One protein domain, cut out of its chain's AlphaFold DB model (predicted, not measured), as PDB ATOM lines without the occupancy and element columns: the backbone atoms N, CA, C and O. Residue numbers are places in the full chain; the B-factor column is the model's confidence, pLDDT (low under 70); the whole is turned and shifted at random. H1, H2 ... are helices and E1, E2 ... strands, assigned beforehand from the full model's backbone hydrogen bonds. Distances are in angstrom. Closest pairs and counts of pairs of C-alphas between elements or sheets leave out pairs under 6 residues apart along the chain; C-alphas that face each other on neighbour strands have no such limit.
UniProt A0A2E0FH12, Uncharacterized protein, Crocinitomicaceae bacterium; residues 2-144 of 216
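What this domain is: This is residues 2 to 144 of the 216 residues of an uncharacterized protein of Crocinitomicaceae bacterium (UniProt A0A2E0FH12). Little of this domain is regular: two small sheets, strongly twisted E1-E7-E3-E4 and E2-E6-E5, sit partly face to face, with H1 at one end and a long loop arm holding H2 reaching off the other. Residues 65 to 84 and 100 to 105 stick out. The printed part has 143 residues, 52 in named elements, ordered H1, E1, E2, E3, E4, H2, E5, E6, E7; both sheets are antiparallel, the class mixed. It is loose, radius of gyration of the C-alphas 19.5 A, spanning 66 by 38 by 26 A.

How they stand to each other: E7, residues 131 to 138, is antiparallel to E1, 13 to 19, with N 14 and O 136 2.9 A apart, and to E3, 32 to 41, with N 133 and O 39 2.8 A apart. E3 bends by 67 degrees at residue 36 and forms a hairpin with E4, 48 to 50; N 49 and O 40 are 2.8 A apart. E6, 119 to 122, is antiparallel to E2, 25 to 27, with N 26 and O 120 2.8 A apart, and forms a hairpin with E5, 110 to 114, with N 112 and O 121 2.8 A apart. The closest C-alphas of E1 and E2, Val 18 and Leu 26, are 7.1 A apart. H1, 2 to 8, only grazes the larger sheet; H2, 71 to 75, is on neither. Every O i to N i+4 pair is within hydrogen-bond range in H1; H2 has 0 of 1, and 1 of 2 O i to N i+3 pairs.

Where its parts are: H1 begins at C-alpha 2 (154.439, 160.276, 142.468); E7 ends at C-alpha 138 (155.191, 170.001, 151.491). E1, E3 and E7 measure 19.6, 20.8 and 20.0 A.

The domain as a whole: The C-alphas farthest apart, Asn 2 and Asp 91, are 66.0 A apart. The printed part has no cut. The links E4 to H2 and H2 to E5 are long. pLDDT is under 70 in 55 residues, among them 61 to 89.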
ATOM      1  N   ASN A   2     153.320 159.518 141.852       56.31
ATOM      2  CA  ASN A   2     154.439 160.276 142.468       56.31
ATOM      3  C   ASN A   2     154.124 160.943 143.827       56.31
ATOM      4  O   ASN A   2     155.034 161.387 144.516       56.31
ATOM      5  N   GLN A   3     152.850 161.040 144.214       66.88
ATOM      6  CA  GLN A   3     152.428 161.780 145.411       66.88
ATOM      7  C   GLN A   3     152.726 161.014 146.708       66.88
ATOM      8  O   GLN A   3     153.304 161.585 147.623       66.88
ATOM      9  N   GLU A   4     152.413 159.718 146.756       68.75
ATOM     10  CA  GLU A   4     152.701 158.846 147.907       68.75
ATOM     11  C   GLU A   4     154.190 158.690 148.182       68.75
ATOM     12  O   GLU A   4     154.628 158.738 149.330       68.75
ATOM     13  N   LEU A   5     154.986 158.543 147.118       73.06
ATOM     14  CA  LEU A   5     156.434 158.414 147.248       73.06
ATOM     15  C   LEU A   5     157.024 159.642 147.936       73.06
ATOM     16  O   LEU A   5     157.887 159.490 148.798       73.06
ATOM     17  N   ASN A   6     156.507 160.829 147.616       75.31
ATOM     18  CA  ASN A   6     156.947 162.088 148.205       75.31
ATOM     19  C   ASN A   6     156.435 162.319 149.632       75.31
ATOM     20  O   ASN A   6     156.876 163.265 150.277       75.31
ATOM     21  N   MET A   7     155.497 161.502 150.112       77.19
ATOM     22  CA  MET A   7     155.000 161.568 151.485       77.19
ATOM     23  C   MET A   7     155.782 160.625 152.406       77.19
ATOM     24  O   MET A   7     156.206 161.047 153.478       77.19
ATOM     25  N   ASP A   8     156.031 159.389 151.963       74.25
ATOM     26  CA  ASP A   8     156.628 158.355 152.819       74.25
ATOM     27  C   ASP A   8     158.123 158.112 152.555       74.25
ATOM     28  O   ASP A   8     158.903 157.956 153.491       74.25
ATOM     29  N   THR A   9     158.537 158.021 151.285       78.50
ATOM     30  CA  THR A   9     159.868 157.489 150.913       78.50
ATOM     31  C   THR A   9     160.884 158.556 150.527       78.50
ATOM     32  O   THR A   9     162.069 158.416 150.809       78.50
ATOM     33  N   LEU A  10     160.426 159.626 149.882       83.06
ATOM     34  CA  LEU A  10     161.233 160.725 149.365       83.06
ATOM     35  C   LEU A  10     160.602 162.046 149.824       83.06
ATOM     36  O   LEU A  10     160.086 162.798 148.997       83.06
ATOM     37  N   PRO A  11     160.576 162.306 151.146       82.19
ATOM     38  CA  PRO A  11     159.844 163.430 151.708       82.19
ATOM     39  C   PRO A  11     160.324 164.754 151.113       82.19
ATOM     40  O   PRO A  11     161.507 165.096 151.187       82.19
ATOM     41  N   LEU A  12     159.392 165.526 150.552       85.25
ATOM     42  CA  LEU A  12     159.665 166.894 150.119       85.25
ATOM     43  C   LEU A  12     159.596 167.825 151.333       85.25
ATOM     44  O   LEU A  12     158.546 168.375 151.666       85.25
ATOM     45  N   ILE A  13     160.732 167.978 152.003       89.19
ATOM     46  CA  ILE A  13     160.854 168.828 153.186       89.19
ATOM     47  C   ILE A  13     161.053 170.274 152.739       89.19
ATOM     48  O   ILE A  13     161.982 170.582 151.990       89.19
ATOM     49  N   LYS A  14     160.179 171.161 153.210       89.81
ATOM     50  CA  LYS A  14     160.290 172.605 153.009       89.81
ATOM     51  C   LYS A  14     160.490 173.294 154.345       89.81
ATOM     52  O   LYS A  14     159.968 172.868 155.373       89.81
ATOM     53  N   THR A  15     161.238 174.383 154.294       90.31
ATOM     54  CA  THR A  15     161.584 175.193 155.452       90.31
ATOM     55  C   THR A  15     161.094 176.606 155.232       90.31
ATOM     56  O   THR A  15     161.385 177.193 154.189       90.31
ATOM     57  N   ILE A  16     160.428 177.173 156.235       90.56
ATOM     58  CA  ILE A  16     160.082 178.591 156.254       90.56
ATOM     59  C   ILE A  16     160.301 179.215 157.630       90.56
ATOM     60  O   ILE A  16     160.204 178.554 158.667       90.56
ATOM     61  N   GLU A  17     160.569 180.516 157.613       89.25
ATOM     62  CA  GLU A  17     160.576 181.371 158.793       89.25
ATOM     63  C   GLU A  17     159.290 182.198 158.793       89.25
ATOM     64  O   GLU A  17     158.986 182.884 157.818       89.25
ATOM     65  N   VAL A  18     158.507 182.100 159.865       87.75
ATOM     66  CA  VAL A  18     157.213 182.781 159.980       87.75
ATOM     67  C   VAL A  18     157.124 183.464 161.338       87.75
ATOM     68  O   VAL A  18     157.509 182.907 162.366       87.75
ATOM     69  N   THR A  19     156.631 184.696 161.343       87.00
ATOM     70  CA  THR A  19     156.428 185.487 162.557       87.00
ATOM     71  C   THR A  19     155.090 185.154 163.206       87.00
ATOM     72  O   THR A  19     154.084 184.999 162.513       87.00
ATOM     73  N   LEU A  20     155.068 185.082 164.536       83.75
ATOM     74  CA  LEU A  20     153.835 184.916 165.309       83.75
ATOM     75  C   LEU A  20     152.915 186.137 165.203       83.75
ATOM     76  O   LEU A  20     153.357 187.263 165.435       83.75
ATOM     77  N   ASP A  21     151.626 185.890 164.965       82.62
ATOM     78  CA  ASP A  21     150.579 186.900 165.131       82.62
ATOM     79  C   ASP A  21     150.316 187.198 166.626       82.62
ATOM     80  O   ASP A  21     150.667 186.426 167.523       82.62
ATOM     81  N   SER A  22     149.648 188.319 166.885       80.62
ATOM     82  CA  SER A  22     149.099 188.775 168.167       80.62
ATOM     83  C   SER A  22     148.293 187.721 168.938       80.62
ATOM     84  O   SER A  22     148.243 187.774 170.165       80.62
ATOM     85  N   ASN A  23     147.711 186.740 168.243       79.81
ATOM     86  CA  ASN A  23     146.940 185.643 168.834       79.81
ATOM     87  C   ASN A  23     147.764 184.370 169.117       79.81
ATOM     88  O   ASN A  23     147.183 183.324 169.412       79.81
ATOM     89  N   ASN A  24     149.097 184.425 168.994       84.44
ATOM     90  CA  ASN A  24     149.991 183.258 169.048       84.44
ATOM     91  C   ASN A  24     149.618 182.170 168.016       84.44
ATOM     92  O   ASN A  24     149.796 180.970 168.245       84.44
ATOM     93  N   GLU A  25     149.089 182.599 166.868       87.12
ATOM     94  CA  GLU A  25     148.727 181.742 165.742       87.12
ATOM     95  C   GLU A  25     149.736 181.932 164.597       87.12
ATOM     96  O   GLU A  25     150.158 183.048 164.288       87.12
ATOM     97  N   LEU A  26     150.131 180.822 163.977       88.69
ATOM     98  CA  LEU A  26     150.955 180.762 162.774       88.69
ATOM     99  C   LEU A  26     150.070 180.375 161.591       88.69
ATOM    100  O   LEU A  26     149.347 179.379 161.669       88.69
ATOM    101  N   GLN A  27     150.148 181.117 160.490       88.50
ATOM    102  CA  GLN A  27     149.436 180.755 159.266       88.50
ATOM    103  C   GLN A  27     150.134 179.583 158.575       88.50
ATOM    104  O   GLN A  27     151.353 179.592 158.389       88.50
ATOM    105  N   ILE A  28     149.357 178.567 158.210       87.25
ATOM    106  CA  ILE A  28     149.870 177.383 157.523       87.25
ATOM    107  C   ILE A  28     150.048 177.692 156.021       87.25
ATOM    108  O   ILE A  28     149.190 178.343 155.422       87.25
ATOM    109  N   PRO A  29     151.146 177.242 155.384       86.94
ATOM    110  CA  PRO A  29     151.309 177.306 153.935       86.94
ATOM    111  C   PRO A  29     150.283 176.452 153.192       86.94
ATOM    112  O   PRO A  29     149.942 175.351 153.613       86.94
ATOM    113  N   ARG A  30     149.862 176.894 152.007       84.19
ATOM    114  CA  ARG A  30     148.857 176.176 151.205       84.19
ATOM    115  C   ARG A  30     149.271 174.754 150.806       84.19
ATOM    116  O   ARG A  30     148.417 173.907 150.571       84.19
ATOM    117  N   ASP A  31     150.566 174.500 150.680       85.69
ATOM    118  CA  ASP A  31     151.140 173.214 150.290       85.69
ATOM    119  C   ASP A  31     151.489 172.312 151.484       85.69
ATOM    120  O   ASP A  31     152.122 171.273 151.298       85.69
ATOM    121  N   PHE A  32     151.104 172.707 152.698       87.19
ATOM    122  CA  PHE A  32     151.387 171.991 153.932       87.19
ATOM    123  C   PHE A  32     150.632 170.663 154.028       87.19
ATOM    124  O   PHE A  32     149.407 170.608 153.900       87.19
ATOM    125  N   ILE A  33     151.369 169.599 154.341       87.25
ATOM    126  CA  ILE A  33     150.817 168.286 154.670       87.25
ATOM    127  C   ILE A  33     150.925 168.048 156.172       87.25
ATOM    128  O   ILE A  33     149.904 167.805 156.818       87.25
ATOM    129  N   ASP A  34     152.137 168.128 156.727       88.62
ATOM    130  CA  ASP A  34     152.387 167.849 158.141       88.62
ATOM    131  C   ASP A  34     153.628 168.561 158.695       88.62
ATOM    132  O   ASP A  34     154.534 168.920 157.941       88.62
ATOM    133  N   VAL A  35     153.679 168.763 160.017       89.81
ATOM    134  CA  VAL A  35     154.848 169.364 160.686       89.81
ATOM    135  C   VAL A  35     155.912 168.293 160.916       89.81
ATOM    136  O   VAL A  35     155.635 167.264 161.522       89.81
ATOM    137  N   ILE A  36     157.153 168.568 160.508       88.56
ATOM    138  CA  ILE A  36     158.313 167.726 160.837       88.56
ATOM    139  C   ILE A  36     159.023 168.289 162.064       88.56
ATOM    140  O   ILE A  36     159.339 167.571 163.013       88.56
ATOM    141  N   LYS A  37     159.274 169.599 162.052       87.69
ATOM    142  CA  LYS A  37     159.929 170.303 163.148       87.69
ATOM    143  C   LYS A  37     159.406 171.722 163.217       87.69
ATOM    144  O   LYS A  37     159.311 172.411 162.211       87.69
ATOM    145  N   LEU A  38     159.118 172.178 164.423       89.19
ATOM    146  CA  LEU A  38     158.711 173.550 164.668       89.19
ATOM    147  C   LEU A  38     159.452 174.040 165.899       89.19
ATOM    148  O   LEU A  38     159.588 173.297 166.870       89.19
ATOM    149  N   GLY A  39     159.983 175.255 165.862       88.12
ATOM    150  CA  GLY A  39     160.698 175.780 167.012       88.12
ATOM    151  C   GLY A  39     161.207 177.196 166.847       88.12
ATOM    152  O   GLY A  39     161.169 177.782 165.767       88.12
ATOM    153  N   ARG A  40     161.720 177.743 167.945       86.31
ATOM    154  CA  ARG A  40     162.361 179.057 167.950       86.31
ATOM    155  C   ARG A  40     163.840 178.911 167.622       86.31
ATOM    156  O   ARG A  40     164.504 178.021 168.160       86.31
ATOM    157  N   LYS A  41     164.372 179.813 166.803       77.69
ATOM    158  CA  LYS A  41     165.821 179.953 166.649       77.69
ATOM    159  C   LYS A  41     166.432 180.390 167.984       77.69
ATOM    160  O   LYS A  41     165.863 181.216 168.699       77.69
ATOM    161  N   VAL A  42     167.548 179.780 168.361       76.25
ATOM    162  CA  VAL A  42     168.365 180.271 169.472       76.25
ATOM    163  C   VAL A  42     169.372 181.243 168.873       76.25
ATOM    164  O   VAL A  42     170.001 180.922 167.869       76.25
ATOM    165  N   ASP A  43     169.490 182.443 169.436       67.88
ATOM    166  CA  ASP A  43     170.420 183.441 168.911       67.88
ATOM    167  C   ASP A  43     171.865 182.911 168.965       67.88
ATOM    168  O   ASP A  43     172.259 182.245 169.923       67.88
ATOM    169  N   ASN A  44     172.645 183.202 167.919       65.56
ATOM    170  CA  ASN A  44     174.076 182.887 167.756       65.56
ATOM    171  C   ASN A  44     174.495 181.409 167.641       65.56
ATOM    172  O   ASN A  44     175.617 181.147 167.212       65.56
ATOM    173  N   ASP A  45     173.616 180.450 167.919       64.38
ATOM    174  CA  ASP A  45     173.848 179.027 167.660       64.38
ATOM    175  C   ASP A  45     172.914 178.586 166.528       64.38
ATOM    176  O   ASP A  45     171.720 178.858 166.571       64.38
ATOM    177  N   HIS A  46     173.403 177.857 165.519       73.19
ATOM    178  CA  HIS A  46     172.594 177.309 164.408       73.19
ATOM    179  C   HIS A  46     171.623 176.189 164.866       73.19
ATOM    180  O   HIS A  46     171.403 175.194 164.180       73.19
ATOM    181  N   ARG A  47     171.077 176.312 166.077       80.00
ATOM    182  CA  ARG A  47     170.238 175.357 166.784       80.00
ATOM    183  C   ARG A  47     168.825 175.915 166.908       80.00
ATOM    184  O   ARG A  47     168.605 177.105 167.132       80.00
ATOM    185  N   ILE A  48     167.860 175.010 166.816       81.31
ATOM    186  CA  ILE A  48     166.438 175.310 166.965       81.31
ATOM    187  C   ILE A  48     165.965 174.692 168.277       81.31
ATOM    188  O   ILE A  48     166.143 173.492 168.506       81.31
ATOM    189  N   LYS A  49     165.335 175.497 169.139       82.56
ATOM    190  CA  LYS A  49     164.619 174.988 170.310       82.56
ATOM    191  C   LYS A  49     163.283 174.428 169.833       82.56
ATOM    192  O   LYS A  49     162.340 175.176 169.584       82.56
ATOM    193  N   VAL A  50     163.241 173.108 169.678       84.81
ATOM    194  CA  VAL A  50     162.093 172.382 169.126       84.81
ATOM    195  C   VAL A  50     160.913 172.412 170.096       84.81
ATOM    196  O   VAL A  50     161.025 172.034 171.267       84.81
ATOM    197  N   PHE A  51     159.772 172.859 169.589       86.50
ATOM    198  CA  PHE A  51     158.488 172.772 170.259       86.50
ATOM    199  C   PHE A  51     157.911 171.372 170.074       86.50
ATOM    200  O   PHE A  51     158.322 170.625 169.192       86.50
ATOM    201  N   GLY A  52     156.949 170.993 170.899       83.38
ATOM    202  CA  GLY A  52     156.313 169.688 170.768       83.38
ATOM    203  C   GLY A  52     154.823 169.786 170.935       83.38
ATOM    204  O   GLY A  52     154.286 170.826 171.311       83.38
ATOM    205  N   VAL A  53     154.174 168.696 170.571       84.50
ATOM    206  CA  VAL A  53     152.737 168.685 170.377       84.50
ATOM    207  C   VAL A  53     152.049 168.649 171.734       84.50
ATOM    208  O   VAL A  53     152.441 167.888 172.618       84.50
ATOM    209  N   ASN A  54     151.033 169.489 171.901       84.00
ATOM    210  CA  ASN A  54     150.133 169.425 173.040       84.00
ATOM    211  C   ASN A  54     148.683 169.443 172.543       84.00
ATOM    212  O   ASN A  54     148.191 170.441 172.014       84.00
ATOM    213  N   ASP A  55     147.968 168.342 172.747       81.75
ATOM    214  CA  ASP A  55     146.578 168.219 172.312       81.75
ATOM    215  C   ASP A  55     145.585 168.958 173.219       81.75
ATOM    216  O   ASP A  55     144.448 169.201 172.807       81.75
ATOM    217  N   ASN A  56     146.010 169.422 174.396       80.12
ATOM    218  CA  ASN A  56     145.160 170.146 175.343       80.12
ATOM    219  C   ASN A  56     144.957 171.628 174.980       80.12
ATOM    220  O   ASN A  56     144.211 172.331 175.663       80.12
ATOM    221  N   PHE A  57     145.562 172.129 173.895       81.00
ATOM    222  CA  PHE A  57     145.273 173.484 173.418       81.00
ATOM    223  C   PHE A  57     143.810 173.632 172.982       81.00
ATOM    224  O   PHE A  57     143.295 172.859 172.158       81.00
ATOM    225  N   ASN A  58     143.174 174.700 173.470       79.12
ATOM    226  CA  ASN A  58     141.849 175.109 173.021       79.12
ATOM    227  C   ASN A  58     141.879 175.473 171.529       79.12
ATOM    228  O   ASN A  58     142.736 176.226 171.055       79.12
ATOM    229  N   ARG A  59     140.897 174.964 170.789       77.88
ATOM    230  CA  ARG A  59     140.736 175.192 169.357       77.88
ATOM    231  C   ARG A  59     140.204 176.584 169.007       77.88
ATOM    232  O   ARG A  59     140.537 177.119 167.947       77.88
ATOM    233  N   ASN A  60     139.399 177.165 169.891       75.62
ATOM    234  CA  ASN A  60     138.688 178.417 169.637       75.62
ATOM    235  C   ASN A  60     139.675 179.556 169.414       75.62
ATOM    236  O   ASN A  60     140.640 179.662 170.168       75.62
ATOM    237  N   ALA A  61     139.454 180.397 168.402       64.50
ATOM    238  CA  ALA A  61     140.183 181.659 168.302       64.50
ATOM    239  C   ALA A  61     140.035 182.383 169.642       64.50
ATOM    240  O   ALA A  61     138.929 182.420 170.187       64.50
ATOM    241  N   VAL A  62     141.132 182.886 170.208       62.34
ATOM    242  CA  VAL A  62     141.010 183.778 171.361       62.34
ATOM    243  C   VAL A  62     140.350 185.033 170.806       62.34
ATOM    244  O   VAL A  62     140.998 185.828 170.136       62.34
ATOM    245  N   SER A  63     139.035 185.166 170.968       51.09
ATOM    246  CA  SER A  63     138.364 186.421 170.663       51.09
ATOM    247  C   SER A  63     138.927 187.470 171.616       51.09
ATOM    248  O   SER A  63     139.007 187.229 172.823       51.09
ATOM    249  N   ALA A  64     139.337 188.619 171.077       52.09
ATOM    250  CA  ALA A  64     139.887 189.726 171.862       52.09
ATOM    251  C   ALA A  64     138.966 190.133 173.037       52.09
ATOM    252  O   ALA A  64     139.466 190.570 174.071       52.09
ATOM    253  N   ASP A  65     137.657 189.879 172.916       46.81
ATOM    254  CA  ASP A  65     136.627 190.160 173.925       46.81
ATOM    255  C   ASP A  65     136.518 189.127 175.061       46.81
ATOM    256  O   ASP A  65     135.934 189.421 176.099       46.81
ATOM    257  N   ASN A  66     137.093 187.929 174.911       46.38
ATOM    258  CA  ASN A  66     137.105 186.890 175.950       46.38
ATOM    259  C   ASN A  66     138.478 186.747 176.617       46.38
ATOM    260  O   ASN A  66     138.799 185.694 177.176       46.38
ATOM    261  N   LYS A  67     139.270 187.824 176.666       49.44
ATOM    262  CA  LYS A  67     140.092 188.043 177.858       49.44
ATOM    263  C   LYS A  67     139.122 188.357 178.993       49.44
ATOM    264  O   LYS A  67     139.004 189.506 179.406       49.44
ATOM    265  N   THR A  68     138.394 187.352 179.487       43.91
ATOM    266  CA  THR A  68     137.832 187.492 180.822       43.91
ATOM    267  C   THR A  68     139.025 187.840 181.686       43.91
ATOM    268  O   THR A  68     140.052 187.152 181.662       43.91
ATOM    269  N   THR A  69     138.934 188.982 182.351       44.78
ATOM    270  CA  THR A  69     139.824 189.389 183.425       44.78
ATOM    271  C   THR A  69     139.657 188.352 184.529       44.78
ATOM    272  O   THR A  69     139.023 188.599 185.547       44.78
ATOM    273  N   ASN A  70     140.137 187.131 184.290       46.16
ATOM    274  CA  ASN A  70     140.261 186.124 185.309       46.16
ATOM    275  C   ASN A  70     141.217 186.761 186.301       46.16
ATOM    276  O   ASN A  70     142.340 187.149 185.965       46.16
ATOM    277  N   SER A  71     140.699 186.930 187.504       44.50
ATOM    278  CA  SER A  71     141.272 187.570 188.680       44.50
ATOM    279  C   SER A  71     142.639 187.025 189.124       44.50
ATOM    280  O   SER A  71     143.132 187.430 190.167       44.50
ATOM    281  N   ASP A  72     143.287 186.179 188.324       46.06
ATOM    282  CA  ASP A  72     144.685 185.765 188.471       46.06
ATOM    283  C   ASP A  72     145.674 186.806 187.911       46.06
ATOM    284  O   ASP A  72     146.864 186.775 188.220       46.06
ATOM    285  N   GLN A  73     145.201 187.782 187.123       44.75
ATOM    286  CA  GLN A  73     146.036 188.869 186.585       44.75
ATOM    287  C   GLN A  73     146.505 189.880 187.647       44.75
ATOM    288  O   GLN A  73     147.407 190.668 187.368       44.75
ATOM    289  N   VAL A  74     145.972 189.839 188.876       42.12
ATOM    290  CA  VAL A  74     146.444 190.702 189.978       42.12
ATOM    291  C   VAL A  74     147.894 190.374 190.377       42.12
ATOM    292  O   VAL A  74     148.594 191.241 190.895       42.12
ATOM    293  N   LEU A  75     148.403 189.176 190.058       46.62
ATOM    294  CA  LEU A  75     149.832 188.870 190.210       46.62
ATOM    295  C   LEU A  75     150.689 189.250 188.990       46.62
ATOM    296  O   LEU A  75     151.893 189.423 189.141       46.62
ATOM    297  N   ALA A  76     150.099 189.412 187.802       46.59
ATOM    298  CA  ALA A  76     150.830 189.713 186.567       46.59
ATOM    299  C   ALA A  76     151.109 191.217 186.369       46.59
ATOM    300  O   ALA A  76     152.036 191.583 185.650       46.59
ATOM    301  N   SER A  77     150.342 192.098 187.023       44.62
ATOM    302  CA  SER A  77     150.565 193.555 187.013       44.62
ATOM    303  C   SER A  77     151.641 194.029 187.995       44.62
ATOM    304  O   SER A  77     152.019 195.201 187.980       44.62
ATOM    305  N   LEU A  78     152.164 193.136 188.839       45.25
ATOM    306  CA  LEU A  78     153.387 193.388 189.591       45.25
ATOM    307  C   LEU A  78     154.559 193.146 188.647       45.25
ATOM    308  O   LEU A  78     155.110 192.053 188.561       45.25
ATOM    309  N   ASN A  79     154.895 194.202 187.912       43.88
ATOM    310  CA  ASN A  79     156.104 194.358 187.121       43.88
ATOM    311  C   ASN A  79     157.338 194.252 188.039       43.88
ATOM    312  O   ASN A  79     157.977 195.241 188.388       43.88
ATOM    313  N   TYR A  80     157.620 193.035 188.495       41.50
ATOM    314  CA  TYR A  80     158.804 192.656 189.237       41.50
ATOM    315  C   TYR A  80     159.590 191.725 188.321       41.50
ATOM    316  O   TYR A  80     159.263 190.548 188.165       41.50
ATOM    317  N   GLY A  81     160.596 192.294 187.654       45.06
ATOM    318  CA  GLY A  81     161.601 191.588 186.859       45.06
ATOM    319  C   GLY A  81     162.432 190.661 187.740       45.06
ATOM    320  O   GLY A  81     163.580 190.943 188.059       45.06
ATOM    321  N   GLY A  82     161.806 189.576 188.175       45.66
ATOM    322  CA  GLY A  82     162.304 188.699 189.214       45.66
ATOM    323  C   GLY A  82     161.356 187.529 189.410       45.66
ATOM    324  O   GLY A  82     160.891 187.266 190.516       45.66
ATOM    325  N   TYR A  83     161.115 186.772 188.337       51.00
ATOM    326  CA  TYR A  83     161.046 185.330 188.540       51.00
ATOM    327  C   TYR A  83     162.331 184.891 189.267       51.00
ATOM    328  O   TYR A  83     163.320 185.616 189.307       51.00
ATOM    329  N   TYR A  84     162.333 183.674 189.787       52.66
ATOM    330  CA  TYR A  84     163.515 182.962 190.279       52.66
ATOM    331  C   TYR A  84     163.729 183.050 191.797       52.66
ATOM    332  O   TYR A  84     164.526 183.811 192.332       52.66
ATOM    333  N   PHE A  85     163.072 182.109 192.481       53.66
ATOM    334  CA  PHE A  85     163.764 181.246 193.440       53.66
ATOM    335  C   PHE A  85     164.466 181.917 194.627       53.66
ATOM    336  O   PHE A  85     165.426 181.351 195.133       53.66
ATOM    337  N   THR A  86     163.994 183.047 195.148       61.53
ATOM    338  CA  THR A  86     164.614 183.706 196.322       61.53
ATOM    339  C   THR A  86     164.810 182.758 197.516       61.53
ATOM    340  O   THR A  86     165.789 182.856 198.249       61.53
ATOM    341  N   ASN A  87     163.942 181.753 197.662       64.88
ATOM    342  CA  ASN A  87     164.071 180.703 198.678       64.88
ATOM    343  C   ASN A  87     165.249 179.734 198.443       64.88
ATOM    344  O   ASN A  87     165.751 179.140 199.397       64.88
ATOM    345  N   PHE A  88     165.705 179.576 197.198       62.62
ATOM    346  CA  PHE A  88     166.808 178.698 196.790       62.62
ATOM    347  C   PHE A  88     168.127 179.440 196.572       62.62
ATOM    348  O   PHE A  88     169.124 178.794 196.270       62.62
ATOM    349  N   TYR A  89     168.171 180.759 196.754       68.38
ATOM    350  CA  TYR A  89     169.399 181.555 196.700       68.38
ATOM    351  C   TYR A  89     169.623 182.261 198.044       68.38
ATOM    352  O   TYR A  89     168.672 182.592 198.755       68.38
ATOM    353  N   ASN A  90     170.874 182.399 198.484       74.88
ATOM    354  CA  ASN A  90     171.213 183.163 199.687       74.88
ATOM    355  C   ASN A  90     171.348 184.657 199.380       74.88
ATOM    356  O   ASN A  90     171.340 185.066 198.223       74.88
ATOM    357  N   ASP A  91     171.497 185.467 200.427       77.50
ATOM    358  CA  ASP A  91     171.620 186.928 200.318       77.50
ATOM    359  C   ASP A  91     172.892 187.362 199.559       77.50
ATOM    360  O   ASP A  91     173.056 188.532 199.225       77.50
ATOM    361  N   LYS A  92     173.790 186.412 199.265       75.06
ATOM    362  CA  LYS A  92     175.002 186.577 198.452       75.06
ATOM    363  C   LYS A  92     174.844 186.038 197.021       75.06
ATOM    364  O   LYS A  92     175.817 186.009 196.277       75.06
ATOM    365  N   GLY A  93     173.643 185.610 196.628       64.56
ATOM    366  CA  GLY A  93     173.343 185.084 195.293       64.56
ATOM    367  C   GLY A  93     173.795 183.641 195.043       64.56
ATOM    368  O   GLY A  93     173.684 183.156 193.920       64.56
ATOM    369  N   GLU A  94     174.279 182.921 196.056       70.06
ATOM    370  CA  GLU A  94     174.688 181.519 195.927       70.06
ATOM    371  C   GLU A  94     173.477 180.592 196.080       70.06
ATOM    372  O   GLU A  94     172.621 180.788 196.947       70.06
ATOM    373  N   HIS A  95     173.401 179.550 195.253       70.56
ATOM    374  CA  HIS A  95     172.297 178.594 195.288       70.56
ATOM    375  C   HIS A  95     172.372 177.721 196.557       70.56
ATOM    376  O   HIS A  95     173.289 176.919 196.720       70.56
ATOM    377  N   LYS A  96     171.367 177.824 197.437       72.00
ATOM    378  CA  LYS A  96     171.195 177.087 198.710       72.00
ATOM    379  C   LYS A  96     170.993 175.570 198.531       72.00
ATOM    380  O   LYS A  96     170.863 174.846 199.518       72.00
ATOM    381  N   GLY A  97     170.934 175.080 197.289       63.62
ATOM    382  CA  GLY A  97     170.534 173.708 196.985       63.62
ATOM    383  C   GLY A  97     169.045 173.480 197.268       63.62
ATOM    384  O   GLY A  97     168.316 174.401 197.623       63.62
ATOM    385  N   ARG A  98     168.585 172.231 197.134       66.56
ATOM    386  CA  ARG A  98     167.195 171.793 197.404       66.56
ATOM    387  C   ARG A  98     166.142 172.133 196.346       66.56
ATOM    388  O   ARG A  98     164.957 171.907 196.588       66.56
ATOM    389  N   MET A  99     166.548 172.600 195.167       66.06
ATOM    390  CA  MET A  99     165.652 172.731 194.017       66.06
ATOM    391  C   MET A  99     165.385 171.348 193.393       66.06
ATOM    392  O   MET A  99     165.877 171.006 192.320       66.06
ATOM    393  N   PHE A 100     164.647 170.514 194.122       58.44
ATOM    394  CA  PHE A 100     164.228 169.189 193.677       58.44
ATOM    395  C   PHE A 100     162.934 169.302 192.865       58.44
ATOM    396  O   PHE A 100     162.020 170.029 193.244       58.44
ATOM    397  N   GLY A 101     162.842 168.582 191.746       57.44
ATOM    398  CA  GLY A 101     161.630 168.568 190.920       57.44
ATOM    399  C   GLY A 101     161.406 169.821 190.067       57.44
ATOM    400  O   GLY A 101     160.340 169.938 189.463       57.44
ATOM    401  N   TYR A 102     162.392 170.725 189.971       59.47
ATOM    402  CA  TYR A 102     162.395 171.772 188.950       59.47
ATOM    403  C   TYR A 102     162.655 171.131 187.587       59.47
ATOM    404  O   TYR A 102     163.791 170.898 187.174       59.47
ATOM    405  N   GLY A 103     161.555 170.703 186.974       56.28
ATOM    406  CA  GLY A 103     161.538 169.998 185.707       56.28
ATOM    407  C   GLY A 103     161.739 170.925 184.513       56.28
ATOM    408  O   GLY A 103     161.972 172.125 184.633       56.28
ATOM    409  N   ASN A 104     161.632 170.329 183.331       55.19
ATOM    410  CA  ASN A 104     161.691 171.052 182.073       55.19
ATOM    411  C   ASN A 104     160.471 171.986 181.947       55.19
ATOM    412  O   ASN A 104     159.357 171.583 182.283       55.19
ATOM    413  N   ASP A 105     160.692 173.204 181.453       56.66
ATOM    414  CA  ASP A 105     159.673 174.214 181.141       56.66
ATOM    415  C   ASP A 105     158.776 173.706 180.000       56.66
ATOM    416  O   ASP A 105     159.006 173.976 178.818       56.66
ATOM    417  N   ALA A 106     157.823 172.844 180.363       53.62
ATOM    418  CA  ALA A 106     156.974 172.141 179.416       53.62
ATOM    419  C   ALA A 106     156.063 173.123 178.679       53.62
ATOM    420  O   ALA A 106     155.941 173.025 177.468       53.62
ATOM    421  N   THR A 107     155.528 174.136 179.360       58.69
ATOM    422  CA  THR A 107     154.476 174.982 178.790       58.69
ATOM    423  C   THR A 107     154.984 175.973 177.755       58.69
ATOM    424  O   THR A 107     154.217 176.333 176.867       58.69
ATOM    425  N   SER A 108     156.243 176.430 177.797       66.19
ATOM    426  CA  SER A 108     156.672 177.488 176.867       66.19
ATOM    427  C   SER A 108     156.859 177.025 175.428       66.19
ATOM    428  O   SER A 108     156.766 177.829 174.503       66.19
ATOM    429  N   SER A 109     157.144 175.743 175.212       79.31
ATOM    430  CA  SER A 109     157.646 175.215 173.936       79.31
ATOM    431  C   SER A 109     156.705 174.148 173.378       79.31
ATOM    432  O   SER A 109     157.102 173.003 173.116       79.31
ATOM    433  N   GLU A 110     155.439 174.530 173.226       85.25
ATOM    434  CA  GLU A 110     154.355 173.661 172.772       85.25
ATOM    435  C   GLU A 110     153.549 174.290 171.639       85.25
ATOM    436  O   GLU A 110     153.440 175.516 171.536       85.25
ATOM    437  N   TYR A 111     152.978 173.432 170.796       89.19
ATOM    438  CA  TYR A 111     152.105 173.834 169.702       89.19
ATOM    439  C   TYR A 111     150.997 172.806 169.445       89.19
ATOM    440  O   TYR A 111     151.088 171.648 169.855       89.19
ATOM    441  N   LYS A 112     149.961 173.235 168.721       88.75
ATOM    442  CA  LYS A 112     148.892 172.380 168.198       88.75
ATOM    443  C   LYS A 112     148.507 172.807 166.791       88.75
ATOM    444  O   LYS A 112     148.207 173.974 166.547       88.75
ATOM    445  N   VAL A 113     148.460 171.851 165.870       89.31
ATOM    446  CA  VAL A 113     148.013 172.092 164.494       89.31
ATOM    447  C   VAL A 113     146.485 172.064 164.448       89.31
ATOM    448  O   VAL A 113     145.862 171.067 164.809       89.31
ATOM    449  N   ILE A 114     145.860 173.149 163.987       88.50
ATOM    450  CA  ILE A 114     144.410 173.244 163.789       88.50
ATOM    451  C   ILE A 114     144.122 173.299 162.291       88.50
ATOM    452  O   ILE A 114     144.061 174.366 161.681       88.50
ATOM    453  N   ARG A 115     143.893 172.119 161.710       83.19
ATOM    454  CA  ARG A 115     143.696 171.964 160.263       83.19
ATOM    455  C   ARG A 115     142.453 172.699 159.734       83.19
ATOM    456  O   ARG A 115     142.590 173.420 158.755       83.19
ATOM    457  N   ASP A 116     141.299 172.642 160.407       82.94
ATOM    458  CA  ASP A 116     140.067 173.293 159.897       82.94
ATOM    459  C   ASP A 116     140.150 174.826 159.842       82.94
ATOM    460  O   ASP A 116     139.410 175.451 159.092       82.94
ATOM    461  N   ARG A 117     141.030 175.440 160.643       84.81
ATOM    462  CA  ARG A 117     141.273 176.892 160.625       84.81
ATOM    463  C   ARG A 117     142.526 177.270 159.837       84.81
ATOM    464  O   ARG A 117     142.815 178.452 159.728       84.81
ATOM    465  N   HIS A 118     143.262 176.286 159.319       87.19
ATOM    466  CA  HIS A 118     144.528 176.481 158.618       87.19
ATOM    467  C   HIS A 118     145.587 177.246 159.440       87.19
ATOM    468  O   HIS A 118     146.370 178.029 158.904       87.19
ATOM    469  N   VAL A 119     145.624 177.004 160.757       89.31
ATOM    470  CA  VAL A 119     146.558 177.666 161.683       89.31
ATOM    471  C   VAL A 119     147.258 176.674 162.602       89.31
ATOM    472  O   VAL A 119     146.687 175.655 162.999       89.31
ATOM    473  N   ILE A 120     148.487 176.994 162.994       90.00
ATOM    474  CA  ILE A 120     149.185 176.332 164.098       90.00
ATOM    475  C   ILE A 120     149.131 177.259 165.302       90.00
ATOM    476  O   ILE A 120     149.607 178.388 165.250       90.00
ATOM    477  N   LYS A 121     148.557 176.775 166.398       89.06
ATOM    478  CA  LYS A 121     148.584 177.480 167.675       89.06
ATOM    479  C   LYS A 121     149.854 177.180 168.423       89.06
ATOM    480  O   LYS A 121     150.291 176.033 168.456       89.06
ATOM    481  N   ILE A 122     150.394 178.202 169.062       87.81
ATOM    482  CA  ILE A 122     151.633 178.129 169.821       87.81
ATOM    483  C   ILE A 122     151.355 178.615 171.237       87.81
ATOM    484  O   ILE A 122     150.425 179.386 171.476       87.81
ATOM    485  N   SER A 123     152.134 178.117 172.192       82.69
ATOM    486  CA  SER A 123     152.012 178.525 173.586       82.69
ATOM    487  C   SER A 123     152.054 180.053 173.756       82.69
ATOM    488  O   SER A 123     152.941 180.702 173.189       82.69
ATOM    489  N   PRO A 124     151.153 180.633 174.576       74.75
ATOM    490  CA  PRO A 124     151.119 182.072 174.849       74.75
ATOM    491  C   PRO A 124     152.355 182.572 175.607       74.75
ATOM    492  O   PRO A 124     152.588 183.771 175.681       74.75
ATOM    493  N   ALA A 125     153.168 181.668 176.162       73.44
ATOM    494  CA  ALA A 125     154.438 182.023 176.787       73.44
ATOM    495  C   ALA A 125     155.510 182.472 175.772       73.44
ATOM    496  O   ALA A 125     156.551 182.988 176.176       73.44
ATOM    497  N   GLN A 126     155.289 182.277 174.463       75.38
ATOM    498  CA  GLN A 126     156.161 182.850 173.440       75.38
ATOM    499  C   GLN A 126     155.828 184.336 173.217       75.38
ATOM    500  O   GLN A 126     154.661 184.661 172.987       75.38
ATOM    501  N   PRO A 127     156.834 185.232 173.238       71.75
ATOM    502  CA  PRO A 127     156.617 186.643 172.945       71.75
ATOM    503  C   PRO A 127     156.071 186.840 171.526       71.75
ATOM    504  O   PRO A 127     156.478 186.154 170.584       71.75
ATOM    505  N   THR A 128     155.176 187.812 171.360       69.62
ATOM    506  CA  THR A 128     154.667 188.228 170.047       69.62
ATOM    507  C   THR A 128     155.808 188.773 169.177       69.62
ATOM    508  O   THR A 128     156.713 189.434 169.684       69.62
ATOM    509  N   GLY A 129     155.783 188.499 167.868       68.38
ATOM    510  CA  GLY A 129     156.799 188.984 166.921       68.38
ATOM    511  C   GLY A 129     158.091 188.161 166.857       68.38
ATOM    512  O   GLY A 129     158.989 188.493 166.090       68.38
ATOM    513  N   VAL A 130     158.191 187.066 167.616       77.31
ATOM    514  CA  VAL A 130     159.306 186.118 167.502       77.31
ATOM    515  C   VAL A 130     159.233 185.360 166.175       77.31
ATOM    516  O   VAL A 130     158.175 184.849 165.795       77.31
ATOM    517  N   THR A 131     160.377 185.240 165.501       83.31
ATOM    518  CA  THR A 131     160.531 184.403 164.308       83.31
ATOM    519  C   THR A 131     160.568 182.931 164.693       83.31
ATOM    520  O   THR A 131     161.410 182.483 165.480       83.31
ATOM    521  N   ILE A 132     159.654 182.165 164.113       87.38
ATOM    522  CA  ILE A 132     159.557 180.722 164.284       87.38
ATOM    523  C   ILE A 132     160.042 180.041 163.023       87.38
ATOM    524  O   ILE A 132     159.690 180.420 161.909       87.38
ATOM    525  N   TYR A 133     160.841 179.004 163.224       90.00
ATOM    526  CA  TYR A 133     161.313 178.132 162.173       90.00
ATOM    527  C   TYR A 133     160.392 176.920 162.069       90.00
ATOM    528  O   TYR A 133     160.140 176.232 163.065       90.00
ATOM    529  N   MET A 134     159.903 176.656 160.863       90.19
ATOM    530  CA  MET A 134     159.053 175.511 160.568       90.19
ATOM    531  C   MET A 134     159.641 174.701 159.416       90.19
ATOM    532  O   MET A 134     159.778 175.195 158.298       90.19
ATOM    533  N   GLU A 135     159.932 173.434 159.697       90.81
ATOM    534  CA  GLU A 135     160.149 172.383 158.708       90.81
ATOM    535  C   GLU A 135     158.850 171.597 158.573       90.81
ATOM    536  O   GLU A 135     158.318 171.064 159.557       90.81
ATOM    537  N   TYR A 136     158.339 171.508 157.355       91.25
ATOM    538  CA  TYR A 136     157.096 170.815 157.072       91.25
ATOM    539  C   TYR A 136     157.225 169.929 155.840       91.25
ATOM    540  O   TYR A 136     158.046 170.164 154.949       91.25
ATOM    541  N   LEU A 137     156.392 168.895 155.806       89.25
ATOM    542  CA  LEU A 137     156.197 168.082 154.624       89.25
ATOM    543  C   LEU A 137     155.304 168.858 153.660       89.25
ATOM    544  O   LEU A 137     154.157 169.176 153.985       89.25
ATOM    545  N   GLY A 138     155.855 169.197 152.501       85.75
ATOM    546  CA  GLY A 138     155.191 170.001 151.491       85.75
ATOM    547  C   GLY A 138     154.786 169.189 150.270       85.75
ATOM    548  O   GLY A 138     155.376 168.162 149.939       85.75
ATOM    549  N   TYR A 139     153.804 169.701 149.543       77.25
ATOM    550  CA  TYR A 139     153.386 169.153 148.262       77.25
ATOM    551  C   TYR A 139     154.052 169.906 147.083       77.25
ATOM    552  O   TYR A 139     154.504 171.047 147.226       77.25
ATOM    553  N   HIS A 140     154.191 169.264 145.914       67.25
ATOM    554  CA  HIS A 140     154.901 169.862 144.764       67.25
ATOM    555  C   HIS A 140     154.042 170.879 143.996       67.25
ATOM    556  O   HIS A 140     154.558 171.889 143.525       67.25
ATOM    557  N   THR A 141     152.732 170.651 143.893       65.75
ATOM    558  CA  THR A 141     151.804 171.542 143.184       65.75
ATOM    559  C   THR A 141     150.808 172.135 144.166       65.75
ATOM    560  O   THR A 141     150.138 171.398 144.864       65.75
ATOM    561  N   ALA A 142     150.671 173.458 144.259       57.97
ATOM    562  CA  ALA A 142     149.706 174.075 145.173       57.97
ATOM    563  C   ALA A 142     148.253 173.782 144.731       57.97
ATOM    564  O   ALA A 142     147.608 174.597 144.071       57.97
ATOM    565  N   THR A 143     147.733 172.599 145.060       54.53
ATOM    566  CA  THR A 143     146.374 172.183 144.714       54.53
ATOM    567  C   THR A 143     145.358 173.076 145.430       54.53
ATOM    568  O   THR A 143     145.605 173.660 146.488       54.53
ATOM    569  N   THR A 144     144.236 173.306 144.761       52.81
ATOM    570  CA  THR A 144     143.057 174.047 145.226       52.81
ATOM    571  C   THR A 144     142.605 173.567 146.603       52.81
ATOM    572  O   THR A 144     142.732 172.384 146.902       52.81
TER     573      THR A 144